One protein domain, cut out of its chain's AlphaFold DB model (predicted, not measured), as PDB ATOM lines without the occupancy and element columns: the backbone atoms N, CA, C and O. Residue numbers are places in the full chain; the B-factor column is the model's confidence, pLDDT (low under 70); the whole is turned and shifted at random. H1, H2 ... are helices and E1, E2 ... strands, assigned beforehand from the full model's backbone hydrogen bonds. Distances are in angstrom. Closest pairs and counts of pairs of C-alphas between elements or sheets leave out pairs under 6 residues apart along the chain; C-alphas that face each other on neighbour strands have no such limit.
ATOM      1  N   ILE A   3    -194.970 121.487  33.906       95.44
ATOM      2  CA  ILE A   3    -194.531 120.870  35.163       95.44
ATOM      3  C   ILE A   3    -195.323 121.538  36.278       95.44
ATOM      4  O   ILE A   3    -195.362 122.768  36.332       95.44
ATOM      5  N   ASP A   4    -195.975 120.748  37.120       94.19
ATOM      6  CA  ASP A   4    -196.812 121.263  38.205       94.19
ATOM      7  C   ASP A   4    -196.051 121.282  39.517       94.19
ATOM      8  O   ASP A   4    -196.157 122.227  40.295       94.19
ATOM      9  N   THR A   5    -195.274 120.233  39.776       94.81
ATOM     10  CA  THR A   5    -194.555 120.082  41.036       94.81
ATOM     11  C   THR A   5    -193.282 119.282  40.826       94.81
ATOM     12  O   THR A   5    -193.233 118.359  40.013       94.81
ATOM     13  N   GLN A   6    -192.247 119.652  41.573       95.94
ATOM     14  CA  GLN A   6    -190.973 118.958  41.616       95.94
ATOM     15  C   GLN A   6    -190.494 118.893  43.065       95.94
ATOM     16  O   GLN A   6    -190.421 119.911  43.751       95.94
ATOM     17  N   PHE A   7    -190.116 117.695  43.490       95.88
ATOM     18  CA  PHE A   7    -189.501 117.423  44.775       95.88
ATOM     19  C   PHE A   7    -188.178 116.696  44.579       95.88
ATOM     20  O   PHE A   7    -188.011 115.900  43.652       95.88
ATOM     21  N   GLN A   8    -187.228 116.978  45.462       95.31
ATOM     22  CA  GLN A   8    -185.923 116.346  45.419       95.31
ATOM     23  C   GLN A   8    -185.304 116.300  46.813       95.31
ATOM     24  O   GLN A   8    -185.351 117.280  47.556       95.31
ATOM     25  N   ASP A   9    -184.680 115.173  47.128       94.38
ATOM     26  CA  ASP A   9    -183.743 115.035  48.237       94.38
ATOM     27  C   ASP A   9    -182.486 114.278  47.763       94.38
ATOM     28  O   ASP A   9    -182.183 114.239  46.568       94.38
ATOM     29  N   THR A  10    -181.696 113.731  48.688       90.94
ATOM     30  CA  THR A  10    -180.485 112.970  48.349       90.94
ATOM     31  C   THR A  10    -180.769 111.638  47.657       90.94
ATOM     32  O   THR A  10    -179.889 111.119  46.976       90.94
ATOM     33  N   ARG A  11    -181.965 111.074  47.847       92.69
ATOM     34  CA  ARG A  11    -182.385 109.766  47.347       92.69
ATOM     35  C   ARG A  11    -183.379 109.882  46.197       92.69
ATOM     36  O   ARG A  11    -183.230 109.195  45.193       92.69
ATOM     37  N   HIS A  12    -184.398 110.715  46.338       95.25
ATOM     38  CA  HIS A  12    -185.532 110.774  45.435       95.25
ATOM     39  C   HIS A  12    -185.504 112.020  44.560       95.25
ATOM     40  O   HIS A  12    -185.174 113.121  45.002       95.25
ATOM     41  N   PHE A  13    -185.946 111.842  43.322       95.81
ATOM     42  CA  PHE A  13    -186.292 112.924  42.411       95.81
ATOM     43  C   PHE A  13    -187.684 112.648  41.851       95.81
ATOM     44  O   PHE A  13    -187.889 111.646  41.169       95.81
ATOM     45  N   LEU A  14    -188.646 113.504  42.182       96.62
ATOM     46  CA  LEU A  14    -190.071 113.282  41.952       96.62
ATOM     47  C   LEU A  14    -190.679 114.484  41.231       96.62
ATOM     48  O   LEU A  14    -190.479 115.623  41.647       96.62
ATOM     49  N   ILE A  15    -191.435 114.242  40.164       96.00
ATOM     50  CA  ILE A  15    -192.055 115.289  39.349       96.00
ATOM     51  C   ILE A  15    -193.476 114.906  38.984       96.00
ATOM     52  O   ILE A  15    -193.714 113.790  38.535       96.00
ATOM     53  N   GLU A  16    -194.386 115.869  39.083       96.38
ATOM     54  CA  GLU A  16    -195.686 115.840  38.417       96.38
ATOM     55  C   GLU A  16    -195.692 116.781  37.213       96.38
ATOM     56  O   GLU A  16    -195.242 117.930  37.289       96.38
ATOM     57  N   PHE A  17    -196.201 116.285  36.088       96.44
ATOM     58  CA  PHE A  17    -196.269 117.046  34.849       96.44
ATOM     59  C   PHE A  17    -197.453 116.631  33.974       96.44
ATOM     60  O   PHE A  17    -197.944 115.505  34.036       96.44
ATOM     61  N   HIS A  18    -197.879 117.540  33.099       95.94
ATOM     62  CA  HIS A  18    -198.946 117.328  32.129       95.94
ATOM     63  C   HIS A  18    -198.451 117.405  30.685       95.94
ATOM     64  O   HIS A  18    -197.692 118.305  30.284       95.94
ATOM     65  N   LYS A  19    -198.981 116.498  29.867       94.69
ATOM     66  CA  LYS A  19    -198.757 116.439  28.425       94.69
ATOM     67  C   LYS A  19    -200.019 115.932  27.732       94.69
ATOM     68  O   LYS A  19    -200.598 114.937  28.139       94.69
ATOM     69  N   ASP A  20    -200.453 116.660  26.704       93.31
ATOM     70  CA  ASP A  20    -201.595 116.309  25.845       93.31
ATOM     71  C   ASP A  20    -202.887 115.976  26.616       93.31
ATOM     72  O   ASP A  20    -203.635 115.069  26.265       93.31
ATOM     73  N   GLY A  21    -203.152 116.734  27.686       93.12
ATOM     74  CA  GLY A  21    -204.337 116.564  28.536       93.12
ATOM     75  C   GLY A  21    -204.234 115.433  29.563       93.12
ATOM     76  O   GLY A  21    -205.165 115.252  30.340       93.12
ATOM     77  N   LEU A  22    -203.116 114.706  29.598       95.25
ATOM     78  CA  LEU A  22    -202.838 113.646  30.562       95.25
ATOM     79  C   LEU A  22    -201.826 114.120  31.603       95.25
ATOM     80  O   LEU A  22    -200.926 114.907  31.295       95.25
ATOM     81  N   ALA A  23    -201.981 113.626  32.828       95.69
ATOM     82  CA  ALA A  23    -201.096 113.910  33.946       95.69
ATOM     83  C   ALA A  23    -200.224 112.690  34.257       95.69
ATOM     84  O   ALA A  23    -200.690 111.547  34.224       95.69
ATOM     85  N   TYR A  24    -198.958 112.939  34.565       96.69
ATOM     86  CA  TYR A  24    -197.946 111.921  34.790       96.69
ATOM     87  C   TYR A  24    -197.122 112.246  36.022       96.69
ATOM     88  O   TYR A  24    -196.927 113.411  36.372       96.69
ATOM     89  N   ILE A  25    -196.592 111.195  36.636       96.88
ATOM     90  CA  ILE A  25    -195.622 111.287  37.716       96.88
ATOM     91  C   ILE A  25    -194.359 110.544  37.304       96.88
ATOM     92  O   ILE A  25    -194.429 109.392  36.884       96.88
ATOM     93  N   LEU A  26    -193.218 111.214  37.427       96.31
ATOM     94  CA  LEU A  26    -191.884 110.640  37.298       96.31
ATOM     95  C   LEU A  26    -191.278 110.529  38.692       96.31
ATOM     96  O   LEU A  26    -191.209 111.532  39.393       96.31
ATOM     97  N   LEU A  27    -190.785 109.354  39.062       96.62
ATOM     98  CA  LEU A  27    -190.014 109.155  40.283       96.62
ATOM     99  C   LEU A  27    -188.712 108.436  39.952       96.62
ATOM    100  O   LEU A  27    -188.720 107.409  39.284       96.62
ATOM    101  N   TYR A  28    -187.608 108.954  40.461       95.62
ATOM    102  CA  TYR A  28    -186.331 108.264  40.511       95.62
ATOM    103  C   TYR A  28    -185.954 107.983  41.965       95.62
ATOM    104  O   TYR A  28    -186.065 108.882  42.801       95.62
ATOM    105  N   ASP A  29    -185.505 106.759  42.243       94.44
ATOM    106  CA  ASP A  29    -184.983 106.319  43.541       94.44
ATOM    107  C   ASP A  29    -183.494 105.971  43.397       94.44
ATOM    108  O   ASP A  29    -183.130 105.089  42.619       94.44
ATOM    109  N   ALA A  30    -182.621 106.686  44.108       91.69
ATOM    110  CA  ALA A  30    -181.175 106.501  44.029       91.69
ATOM    111  C   ALA A  30    -180.651 105.324  44.862       91.69
ATOM    112  O   ALA A  30    -179.603 104.782  44.513       91.69
ATOM    113  N   ASP A  31    -181.353 104.920  45.931       90.88
ATOM    114  CA  ASP A  31    -180.954 103.753  46.738       90.88
ATOM    115  C   ASP A  31    -181.204 102.458  45.956       90.88
ATOM    116  O   ASP A  31    -180.437 101.498  46.047       90.88
ATOM    117  N   TYR A  32    -182.262 102.460  45.144       88.38
ATOM    118  CA  TYR A  32    -182.599 101.402  44.200       88.38
ATOM    119  C   TYR A  32    -182.700 101.997  42.796       88.38
ATOM    120  O   TYR A  32    -183.825 102.275  42.378       88.38
ATOM    121  N   PRO A  33    -181.568 102.192  42.078       90.75
ATOM    122  CA  PRO A  33    -181.495 102.935  40.819       90.75
ATOM    123  C   PRO A  33    -182.571 102.517  39.821       90.75
ATOM    124  O   PRO A  33    -182.422 101.559  39.062       90.75
ATOM    125  N   SER A  34    -183.688 103.232  39.851       92.94
ATOM    126  CA  SER A  34    -184.873 102.897  39.080       92.94
ATOM    127  C   SER A  34    -185.669 104.150  38.777       92.94
ATOM    128  O   SER A  34    -185.777 105.063  39.596       92.94
ATOM    129  N   LEU A  35    -186.197 104.193  37.560       95.06
ATOM    130  CA  LEU A  35    -187.040 105.261  37.065       95.06
ATOM    131  C   LEU A  35    -188.452 104.723  36.881       95.06
ATOM    132  O   LEU A  35    -188.691 103.814  36.089       95.06
ATOM    133  N   PHE A  36    -189.386 105.304  37.608       96.19
ATOM    134  CA  PHE A  36    -190.803 105.013  37.546       96.19
ATOM    135  C   PHE A  36    -191.533 106.139  36.816       96.19
ATOM    136  O   PHE A  36    -191.325 107.314  37.121       96.19
ATOM    137  N   ILE A  37    -192.423 105.785  35.888       96.81
ATOM    138  CA  ILE A  37    -193.382 106.719  35.289       96.81
ATOM    139  C   ILE A  37    -194.785 106.154  35.448       96.81
ATOM    140  O   ILE A  37    -195.055 105.057  34.965       96.81
ATOM    141  N   GLY A  38    -195.682 106.911  36.075       96.62
ATOM    142  CA  GLY A  38    -197.098 106.573  36.211       96.62
ATOM    143  C   GLY A  38    -197.990 107.600  35.520       96.62
ATOM    144  O   GLY A  38    -197.726 108.797  35.602       96.62
ATOM    145  N   GLN A  39    -199.049 107.149  34.849       96.56
ATOM    146  CA  GLN A  39    -200.098 108.024  34.319       96.56
ATOM    147  C   GLN A  39    -201.224 108.141  35.352       96.56
ATOM    148  O   GLN A  39    -201.835 107.133  35.701       96.56
ATOM    149  N   LYS A  40    -201.509 109.355  35.836       93.81
ATOM    150  CA  LYS A  40    -202.584 109.596  36.805       93.81
ATOM    151  C   LYS A  40    -203.941 109.316  36.154       93.81
ATOM    152  O   LYS A  40    -204.275 109.912  35.129       93.81
ATOM    153  N   GLU A  41    -204.710 108.429  36.771       87.69
ATOM    154  CA  GLU A  41    -206.130 108.205  36.455       87.69
ATOM    155  C   GLU A  41    -207.036 108.711  37.589       87.69
ATOM    156  O   GLU A  41    -208.143 109.174  37.323       87.69
ATOM    157  N   ASP A  42    -206.506 108.739  38.816       83.31
ATOM    158  CA  ASP A  42    -207.138 109.289  40.012       83.31
ATOM    159  C   ASP A  42    -206.436 110.565  40.508       83.31
ATOM    160  O   ASP A  42    -205.316 110.908  40.106       83.31
ATOM    161  N   ASP A  43    -207.093 111.256  41.443       84.75
ATOM    162  CA  ASP A  43    -206.517 112.405  42.134       84.75
ATOM    163  C   ASP A  43    -205.445 111.957  43.146       84.75
ATOM    164  O   ASP A  43    -205.729 111.519  44.262       84.75
ATOM    165  N   ILE A  44    -204.183 112.028  42.721       88.12
ATOM    166  CA  ILE A  44    -203.006 111.750  43.550       88.12
ATOM    167  C   ILE A  44    -202.395 113.081  43.991       88.12
ATOM    168  O   ILE A  44    -201.863 113.824  43.166       88.12
ATOM    169  N   ASN A  45    -202.427 113.352  45.297       90.19
ATOM    170  CA  ASN A  45    -201.821 114.536  45.903       90.19
ATOM    171  C   ASN A  45    -200.359 114.258  46.287       90.19
ATOM    172  O   ASN A  45    -200.102 113.657  47.333       90.19
ATOM    173  N   LEU A  46    -199.400 114.684  45.457       93.56
ATOM    174  CA  LEU A  46    -197.981 114.413  45.704       93.56
ATOM    175  C   LEU A  46    -197.433 115.058  46.981       93.56
ATOM    176  O   LEU A  46    -196.601 114.431  47.634       93.56
ATOM    177  N   ASP A  47    -197.904 116.245  47.373       94.69
ATOM    178  CA  ASP A  47    -197.469 116.901  48.614       94.69
ATOM    179  C   ASP A  47    -197.684 116.002  49.836       94.69
ATOM    180  O   ASP A  47    -196.853 115.956  50.741       94.69
ATOM    181  N   THR A  48    -198.778 115.235  49.852       94.31
ATOM    182  CA  THR A  48    -199.093 114.312  50.950       94.31
ATOM    183  C   THR A  48    -198.107 113.147  51.009       94.31
ATOM    184  O   THR A  48    -197.623 112.807  52.090       94.31
ATOM    185  N   PHE A  49    -197.774 112.547  49.859       95.56
ATOM    186  CA  PHE A  49    -196.781 111.469  49.788       95.56
ATOM    187  C   PHE A  49    -195.394 111.981  50.175       95.56
ATOM    188  O   PHE A  49    -194.693 111.326  50.946       95.56
ATOM    189  N   TRP A  50    -195.024 113.162  49.678       96.75
ATOM    190  CA  TRP A  50    -193.733 113.775  49.957       96.75
ATOM    191  C   TRP A  50    -193.578 114.127  51.436       96.75
ATOM    192  O   TRP A  50    -192.591 113.754  52.063       96.75
ATOM    193  N   LYS A  51    -194.587 114.773  52.028       96.69
ATOM    194  CA  LYS A  51    -194.589 115.103  53.453       96.69
ATOM    195  C   LYS A  51    -194.450 113.852  54.319       96.69
ATOM    196  O   LYS A  51    -193.641 113.835  55.240       96.69
ATOM    197  N   ARG A  52    -195.199 112.789  54.006       96.06
ATOM    198  CA  ARG A  52    -195.134 111.540  54.773       96.06
ATOM    199  C   ARG A  52    -193.758 110.881  54.682       96.06
ATOM    200  O   ARG A  52    -193.238 110.462  55.706       96.06
ATOM    201  N   HIS A  53    -193.152 110.872  53.494       94.62
ATOM    202  CA  HIS A  53    -191.763 110.440  53.286       94.62
ATOM    203  C   HIS A  53    -190.756 111.223  54.144       94.62
ATOM    204  O   HIS A  53    -189.802 110.651  54.658       94.62
ATOM    205  N   GLN A  54    -190.974 112.523  54.353       94.62
ATOM    206  CA  GLN A  54    -190.091 113.338  55.196       94.62
ATOM    207  C   GLN A  54    -190.279 113.096  56.703       94.62
ATOM    208  O   GLN A  54    -189.338 113.282  57.476       94.62
ATOM    209  N   GLU A  55    -191.487 112.727  57.132       96.38
ATOM    210  CA  GLU A  55    -191.848 112.570  58.547       96.38
ATOM    211  C   GLU A  55    -191.631 111.140  59.072       96.38
ATOM    212  O   GLU A  55    -191.327 110.960  60.253       96.38
ATOM    213  N   ASP A  56    -191.763 110.132  58.208       94.38
ATOM    214  CA  ASP A  56    -191.735 108.713  58.558       94.38
ATOM    215  C   ASP A  56    -190.565 107.999  57.861       94.38
ATOM    216  O   ASP A  56    -190.542 107.836  56.644       94.38
ATOM    217  N   LYS A  57    -189.585 107.548  58.653       87.44
ATOM    218  CA  LYS A  57    -188.367 106.892  58.147       87.44
ATOM    219  C   LYS A  57    -188.617 105.506  57.558       87.44
ATOM    220  O   LYS A  57    -187.788 105.040  56.780       87.44
ATOM    221  N   ASP A  58    -189.718 104.862  57.935       92.00
ATOM    222  CA  ASP A  58    -190.083 103.537  57.437       92.00
ATOM    223  C   ASP A  58    -190.986 103.636  56.192       92.00
ATOM    224  O   ASP A  58    -191.354 102.624  55.589       92.00
ATOM    225  N   TYR A  59    -191.334 104.856  55.771       93.25
ATOM    226  CA  TYR A  59    -192.189 105.094  54.619       93.25
ATOM    227  C   TYR A  59    -191.432 104.924  53.298       93.25
ATOM    228  O   TYR A  59    -190.527 105.684  52.958       93.25
ATOM    229  N   CYS A  60    -191.856 103.948  52.493       92.19
ATOM    230  CA  CYS A  60    -191.322 103.744  51.150       92.19
ATOM    231  C   CYS A  60    -192.105 104.574  50.120       92.19
ATOM    232  O   CYS A  60    -193.110 104.106  49.580       92.19
ATOM    233  N   LEU A  61    -191.620 105.780  49.800       94.50
ATOM    234  CA  LEU A  61    -192.236 106.667  48.801       94.50
ATOM    235  C   LEU A  61    -192.475 105.963  47.455       94.50
ATOM    236  O   LEU A  61    -193.577 106.025  46.910       94.50
ATOM    237  N   SER A  62    -191.459 105.256  46.954       92.12
ATOM    238  CA  SER A  62    -191.516 104.506  45.695       92.12
ATOM    239  C   SER A  62    -192.599 103.430  45.710       92.12
ATOM    240  O   SER A  62    -193.425 103.371  44.799       92.12
ATOM    241  N   CYS A  63    -192.651 102.624  46.772       91.75
ATOM    242  CA  CYS A  63    -193.626 101.547  46.924       91.75
ATOM    243  C   CYS A  63    -195.057 102.098  46.946       91.75
ATOM    244  O   CYS A  63    -195.930 101.617  46.227       91.75
ATOM    245  N   GLU A  64    -195.279 103.137  47.748       94.31
ATOM    246  CA  GLU A  64    -196.596 103.734  47.953       94.31
ATOM    247  C   GLU A  64    -197.114 104.414  46.690       94.31
ATOM    248  O   GLU A  64    -198.288 104.257  46.359       94.31
ATOM    249  N   LEU A  65    -196.251 105.112  45.944       93.00
ATOM    250  CA  LEU A  65    -196.632 105.685  44.656       93.00
ATOM    251  C   LEU A  65    -196.931 104.590  43.631       93.00
ATOM    252  O   LEU A  65    -197.984 104.638  43.009       93.00
ATOM    253  N   MET A  66    -196.084 103.567  43.483       90.56
ATOM    254  CA  MET A  66    -196.271 102.501  42.483       90.56
ATOM    255  C   MET A  66    -197.609 101.752  42.595       90.56
ATOM    256  O   MET A  66    -198.130 101.263  41.583       90.56
ATOM    257  N   LEU A  67    -198.171 101.663  43.803       91.50
ATOM    258  CA  LEU A  67    -199.474 101.046  44.062       91.50
ATOM    259  C   LEU A  67    -200.662 101.891  43.575       91.50
ATOM    260  O   LEU A  67    -201.760 101.360  43.454       91.50
ATOM    261  N   ARG A  68    -200.466 103.183  43.282       93.19
ATOM    262  CA  ARG A  68    -201.539 104.113  42.882       93.19
ATOM    263  C   ARG A  68    -201.798 104.192  41.382       93.19
ATOM    264  O   ARG A  68    -202.728 104.879  40.982       93.19
ATOM    265  N   PHE A  69    -200.978 103.545  40.556       93.62
ATOM    266  CA  PHE A  69    -201.067 103.679  39.101       93.62
ATOM    267  C   PHE A  69    -201.320 102.336  38.439       93.62
ATOM    268  O   PHE A  69    -200.481 101.437  38.526       93.62
ATOM    269  N   ASP A  70    -202.416 102.235  37.698       92.06
ATOM    270  CA  ASP A  70    -202.681 101.080  36.842       92.06
ATOM    271  C   ASP A  70    -201.790 101.099  35.597       92.06
ATOM    272  O   ASP A  70    -201.228 100.071  35.219       92.06
ATOM    273  N   LYS A  71    -201.587 102.287  35.010       95.81
ATOM    274  CA  LYS A  71    -200.689 102.513  33.870       95.81
ATOM    275  C   LYS A  71    -199.353 103.070  34.331       95.81
ATOM    276  O   LYS A  71    -199.241 104.247  34.682       95.81
ATOM    277  N   LYS A  72    -198.328 102.227  34.295       96.12
ATOM    278  CA  LYS A  72    -196.975 102.561  34.724       96.12
ATOM    279  C   LYS A  72    -195.890 101.862  33.912       96.12
ATOM    280  O   LYS A  72    -196.123 100.846  33.264       96.12
ATOM    281  N   LEU A  73    -194.694 102.426  33.977       96.56
ATOM    282  CA  LEU A  73    -193.454 101.871  33.457       96.56
ATOM    283  C   LEU A  73    -192.388 101.943  34.550       96.56
ATOM    284  O   LEU A  73    -192.297 102.955  35.247       96.56
ATOM    285  N   VAL A  74    -191.560 100.906  34.653       95.31
ATOM    286  CA  VAL A  74    -190.339 100.925  35.470       95.31
ATOM    287  C   VAL A  74    -189.129 100.619  34.594       95.31
ATOM    288  O   VAL A  74    -189.154  99.665  33.815       95.31
ATOM    289  N   LEU A  75    -188.075 101.419  34.735       93.94
ATOM    290  CA  LEU A  75    -186.762 101.229  34.119       93.94
ATOM    291  C   LEU A  75    -185.711 101.058  35.211       93.94
ATOM    292  O   LEU A  75    -185.738 101.786  36.199       93.94
ATOM    293  N   ALA A  76    -184.767 100.141  35.020       92.25
ATOM    294  CA  ALA A  76    -183.605  99.983  35.887       92.25
ATOM    295  C   ALA A  76    -182.394  99.527  35.049       92.25
ATOM    296  O   ALA A  76    -182.607  98.834  34.053       92.25
ATOM    297  N   PRO A  77    -181.146  99.880  35.425       87.00
ATOM    298  CA  PRO A  77    -179.950  99.645  34.608       87.00
ATOM    299  C   PRO A  77    -179.755  98.219  34.080       87.00
ATOM    300  O   PRO A  77    -179.374  98.035  32.929       87.00
ATOM    301  N   ASP A  78    -180.055  97.219  34.908       86.38
ATOM    302  CA  ASP A  78    -179.756  95.810  34.626       86.38
ATOM    303  C   ASP A  78    -181.013  94.958  34.383       86.38
ATOM    304  O   ASP A  78    -180.954  93.727  34.412       86.38
ATOM    305  N   TYR A  79    -182.169  95.593  34.162       87.94
ATOM    306  CA  TYR A  79    -183.444  94.897  33.986       87.94
ATOM    307  C   TYR A  79    -184.165  95.360  32.720       87.94
ATOM    308  O   TYR A  79    -184.138  96.547  32.386       87.94
ATOM    309  N   PRO A  80    -184.859  94.447  32.013       91.25
ATOM    310  CA  PRO A  80    -185.710  94.847  30.906       91.25
ATOM    311  C   PRO A  80    -186.815  95.796  31.407       91.25
ATOM    312  O   PRO A  80    -187.319  95.609  32.520       91.25
ATOM    313  N   PRO A  81    -187.228  96.782  30.592       94.19
ATOM    314  CA  PRO A  81    -188.333  97.672  30.925       94.19
ATOM    315  C   PRO A  81    -189.599  96.907  31.306       94.19
ATOM    316  O   PRO A  81    -190.033  96.005  30.586       94.19
ATOM    317  N   LEU A  82    -190.215  97.296  32.422       95.19
ATOM    318  CA  LEU A  82    -191.462  96.705  32.889       95.19
ATOM    319  C   LEU A  82    -192.642  97.590  32.480       95.19
ATOM    320  O   LEU A  82    -193.020  98.511  33.206       95.19
ATOM    321  N   GLU A  83    -193.201  97.319  31.302       96.06
ATOM    322  CA  GLU A  83    -194.375  98.008  30.756       96.06
ATOM    323  C   GLU A  83    -195.666  97.448  31.376       96.06
ATOM    324  O   GLU A  83    -196.125  96.362  31.024       96.06
ATOM    325  N   LEU A  84    -196.290  98.195  32.285       94.62
ATOM    326  CA  LEU A  84    -197.580  97.855  32.894       94.62
ATOM    327  C   LEU A  84    -198.621  98.871  32.433       94.62
ATOM    328  O   LEU A  84    -198.989  99.782  33.160       94.62
ATOM    329  N   GLY A  85    -199.054  98.771  31.177       95.00
ATOM    330  CA  GLY A  85    -200.064  99.669  30.602       95.00
ATOM    331  C   GLY A  85    -199.539 101.026  30.110       95.00
ATOM    332  O   GLY A  85    -200.241 101.689  29.348       95.00
ATOM    333  N   LEU A  86    -198.307 101.415  30.459       96.00
ATOM    334  CA  LEU A  86    -197.582 102.521  29.827       96.00
ATOM    335  C   LEU A  86    -196.401 101.965  29.028       96.00
ATOM    336  O   LEU A  86    -195.573 101.238  29.575       96.00
ATOM    337  N   SER A  87    -196.316 102.305  27.741       95.62
ATOM    338  CA  SER A  87    -195.247 101.785  26.888       95.62
ATOM    339  C   SER A  87    -193.938 102.560  27.042       95.62
ATOM    340  O   SER A  87    -193.924 103.779  27.234       95.62
ATOM    341  N   LEU A  88    -192.822 101.859  26.864       94.69
ATOM    342  CA  LEU A  88    -191.467 102.390  26.820       94.69
ATOM    343  C   LEU A  88    -191.337 103.488  25.770       94.69
ATOM    344  O   LEU A  88    -190.673 104.494  26.004       94.69
ATOM    345  N   LYS A  89    -191.985 103.315  24.613       94.38
ATOM    346  CA  LYS A  89    -191.978 104.323  23.550       94.38
ATOM    347  C   LYS A  89    -192.569 105.644  24.046       94.38
ATOM    348  O   LYS A  89    -191.923 106.679  23.901       94.38
ATOM    349  N   VAL A  90    -193.756 105.595  24.655       93.81
ATOM    350  CA  VAL A  90    -194.419 106.785  25.208       93.81
ATOM    351  C   VAL A  90    -193.550 107.406  26.298       93.81
ATOM    352  O   VAL A  90    -193.287 108.602  26.267       93.81
ATOM    353  N   ALA A  91    -193.019 106.602  27.217       93.69
ATOM    354  CA  ALA A  91    -192.137 107.091  28.270       93.69
ATOM    355  C   ALA A  91    -190.872 107.781  27.739       93.69
ATOM    356  O   ALA A  91    -190.521 108.857  28.220       93.69
ATOM    357  N   LYS A  92    -190.201 107.214  26.727       92.62
ATOM    358  CA  LYS A  92    -189.020 107.835  26.107       92.62
ATOM    359  C   LYS A  92    -189.363 109.176  25.455       92.62
ATOM    360  O   LYS A  92    -188.579 110.118  25.553       92.62
ATOM    361  N   GLU A  93    -190.531 109.290  24.823       93.75
ATOM    362  CA  GLU A  93    -191.021 110.561  24.277       93.75
ATOM    363  C   GLU A  93    -191.267 111.591  25.391       93.75
ATOM    364  O   GLU A  93    -190.762 112.713  25.299       93.75
ATOM    365  N   LEU A  94    -191.938 111.193  26.478       94.75
ATOM    366  CA  LEU A  94    -192.172 112.049  27.646       94.75
ATOM    367  C   LEU A  94    -190.855 112.546  28.259       94.75
ATOM    368  O   LEU A  94    -190.678 113.749  28.439       94.75
ATOM    369  N   LEU A  95    -189.900 111.650  28.518       92.81
ATOM    370  CA  LEU A  95    -188.601 111.994  29.108       92.81
ATOM    371  C   LEU A  95    -187.778 112.917  28.206       92.81
ATOM    372  O   LEU A  95    -187.171 113.871  28.690       92.81
ATOM    373  N   LYS A  96    -187.798 112.684  26.890       91.81
ATOM    374  CA  LYS A  96    -187.115 113.538  25.913       91.81
ATOM    375  C   LYS A  96    -187.703 114.943  25.856       91.81
ATOM    376  O   LYS A  96    -186.974 115.909  25.642       91.81
ATOM    377  N   GLU A  97    -189.018 115.079  25.973       92.31
ATOM    378  CA  GLU A  97    -189.612 116.407  26.086       92.31
ATOM    379  C   GLU A  97    -189.290 117.041  27.443       92.31
ATOM    380  O   GLU A  97    -189.122 118.259  27.525       92.31
ATOM    381  N   LEU A  98    -189.186 116.228  28.497       92.38
ATOM    382  CA  LEU A  98    -189.058 116.709  29.870       92.38
ATOM    383  C   LEU A  98    -187.653 117.232  30.125       92.38
ATOM    384  O   LEU A  98    -187.513 118.330  30.658       92.38
ATOM    385  N   SER A  99    -186.636 116.583  29.561       91.06
ATOM    386  CA  SER A  99    -185.251 117.068  29.569       91.06
ATOM    387  C   SER A  99    -185.042 118.425  28.885       91.06
ATOM    388  O   SER A  99    -184.005 119.054  29.078       91.06
ATOM    389  N   ARG A 100    -186.010 118.921  28.099       90.62
ATOM    390  CA  ARG A 100    -185.966 120.289  27.543       90.62
ATOM    391  C   ARG A 100    -186.392 121.356  28.547       90.62
ATOM    392  O   ARG A 100    -186.118 122.529  28.324       90.62
ATOM    393  N   SER A 101    -187.119 120.955  29.587       88.69
ATOM    394  CA  SER A 101    -187.722 121.855  30.577       88.69
ATOM    395  C   SER A 101    -187.038 121.769  31.940       88.69
ATOM    396  O   SER A 101    -187.133 122.713  32.719       88.69
ATOM    397  N   ILE A 102    -186.348 120.663  32.224       87.69
ATOM    398  CA  ILE A 102    -185.646 120.413  33.484       87.69
ATOM    399  C   ILE A 102    -184.303 119.738  33.245       87.69
ATOM    400  O   ILE A 102    -184.147 118.925  32.332       87.69
ATOM    401  N   ASP A 103    -183.346 120.040  34.119       86.25
ATOM    402  CA  ASP A 103    -182.077 119.330  34.152       86.25
ATOM    403  C   ASP A 103    -182.211 118.079  35.020       86.25
ATOM    404  O   ASP A 103    -182.308 118.149  36.246       86.25
ATOM    405  N   PHE A 104    -182.261 116.921  34.368       86.06
ATOM    406  CA  PHE A 104    -182.301 115.655  35.081       86.06
ATOM    407  C   PHE A 104    -180.996 115.401  35.841       86.06
ATOM    408  O   PHE A 104    -179.913 115.652  35.292       86.06
ATOM    409  N   PRO A 105    -181.071 114.780  37.035       83.00
ATOM    410  CA  PRO A 105    -179.908 114.149  37.636       83.00
ATOM    411  C   PRO A 105    -179.220 113.240  36.616       83.00
ATOM    412  O   PRO A 105    -179.883 112.533  35.852       83.00
ATOM    413  N   ARG A 106    -177.884 113.238  36.604       82.19
ATOM    414  CA  ARG A 106    -177.093 112.444  35.650       82.19
ATOM    415  C   ARG A 106    -177.544 110.980  35.598       82.19
ATOM    416  O   ARG A 106    -177.680 110.432  34.513       82.19
ATOM    417  N   THR A 107    -177.845 110.387  36.748       78.56
ATOM    418  CA  THR A 107    -178.270 108.987  36.843       78.56
ATOM    419  C   THR A 107    -179.627 108.725  36.187       78.56
ATOM    420  O   THR A 107    -179.822 107.679  35.582       78.56
ATOM    421  N   VAL A 108    -180.545 109.697  36.213       81.75
ATOM    422  CA  VAL A 108    -181.810 109.603  35.465       81.75
ATOM    423  C   VAL A 108    -181.534 109.572  33.963       81.75
ATOM    424  O   VAL A 108    -182.144 108.771  33.258       81.75
ATOM    425  N   LYS A 109    -180.589 110.398  33.481       81.19
ATOM    426  CA  LYS A 109    -180.174 110.409  32.067       81.19
ATOM    427  C   LYS A 109    -179.612 109.062  31.633       81.19
ATOM    428  O   LYS A 109    -180.053 108.518  30.629       81.19
ATOM    429  N   GLU A 110    -178.715 108.504  32.438       83.38
ATOM    430  CA  GLU A 110    -178.103 107.204  32.166       83.38
ATOM    431  C   GLU A 110    -179.150 106.083  32.083       83.38
ATOM    432  O   GLU A 110    -179.045 105.248  31.196       83.38
ATOM    433  N   ILE A 111    -180.190 106.089  32.927       79.94
ATOM    434  CA  ILE A 111    -181.225 105.040  32.927       79.94
ATOM    435  C   ILE A 111    -182.152 105.111  31.712       79.94
ATOM    436  O   ILE A 111    -182.514 104.068  31.171       79.94
ATOM    437  N   TYR A 112    -182.586 106.300  31.277       77.75
ATOM    438  CA  TYR A 112    -183.545 106.364  30.165       77.75
ATOM    439  C   TYR A 112    -182.897 106.242  28.780       77.75
ATOM    440  O   TYR A 112    -183.601 105.982  27.797       77.75
ATOM    441  N   GLU A 113    -181.583 106.459  28.690       77.69
ATOM    442  CA  GLU A 113    -180.807 106.318  27.454       77.69
ATOM    443  C   GLU A 113    -180.405 104.862  27.146       77.69
ATOM    444  O   GLU A 113    -179.917 104.606  26.044       77.69
ATOM    445  N   LEU A 114    -180.684 103.918  28.061       63.09
ATOM    446  CA  LEU A 114    -180.620 102.463  27.838       63.09
ATOM    447  C   LEU A 114    -181.679 101.997  26.823       63.09
ATOM    448  O   LEU A 114    -181.351 101.148  25.968       63.09
TER     449      LEU A 114
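This is residues 3 to 114 of the 114 residues of an uncharacterized protein of Candidatus Desulfofervidus auxilii (UniProt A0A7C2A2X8). One twisted wall of six strands has helices over both its faces: H3 and H4 cover one, while H2 packs on the other, and H1 reaches past the sheet beside H2, grazing it near E1 and E2. The printed part has 112 residues, with named elements in the order E1 E2 E3 E4 H1 H2 E5 E6 H3 H4. The sheet runs E1 E2 E3 E4 E5 E6, all antiparallel, and the class is mixed, helices and strands. The whole is compact and rounded, with a radius of gyration of the C-alphas of 13.0 A and spans of 35 by 31 by 26 A.

E1, residues 3 to 8, E2, residues 12 to 19, E3, residues 22 to 29, and E4, residues 34 to 39, form a meander, each strand the antiparallel neighbour of the one before, and each successive pair is a hairpin. N and O pairs within hydrogen-bond range include N 7 and O 14 at 2.8 A, N 15 and O 26 at 2.8 A, and N 27 and O 36 at 2.9 A. H1, residues 46 to 55, only grazes the sheet with its residues 46 to 50; the closest C-alphas of E1 and H1 are those of Phe 7 and Trp 50, 7.6 A apart. H2, residues 61 to 66, touches H1 in a helical hairpin, closest at the C-alphas of His 53 and Leu 61, 5.9 A apart; they run opposite ways at a shallow tilt of 34.9 degrees, only just short of steep. H2 is on the sheet at a height of 8.7 A. E5, residues 72 to 76, is the antiparallel neighbour of E4, with N 37 and O 73 2.9 A apart. E6, residues 79 to 84, is an edge strand and forms a hairpin with E5, with N 84 and O 72 2.8 A apart. H3, residues 88 to 98, is on the face opposite to H2; the closest C-alphas of E5 and H3 are those of Leu 73 and Leu 88, 6.9 A apart. H4, residues 106 to 112, is on the same face as H3, at a height of 8.7 A. H3 and H4 are close but not clearly touching, the C-alphas of Lys 92 and Tyr 112 being closest at 7.0 A. In H1, H2, H3 and H4 every O i to N i+4 pair is within hydrogen-bond range.

E1 begins at C-alpha 3, (-194.531, 120.870, 35.163). From first to last C-alpha E2 measures 22.3 A, E3 23.3 A, E4 16.8 A, H1 14.4 A and H3 14.8 A. H3 begins at C-alpha 88, (-191.467, 102.390, 26.820), and H4 ends at C-alpha 112, (-183.545, 106.364, 30.165).

The two C-alphas farthest apart are those of Asp 20 and Lys 57, 36.2 A. The printed part has no cut, and no link is long. The mean pLDDT of the printed part is 92.0; residue 114, the chain's last, is under 70.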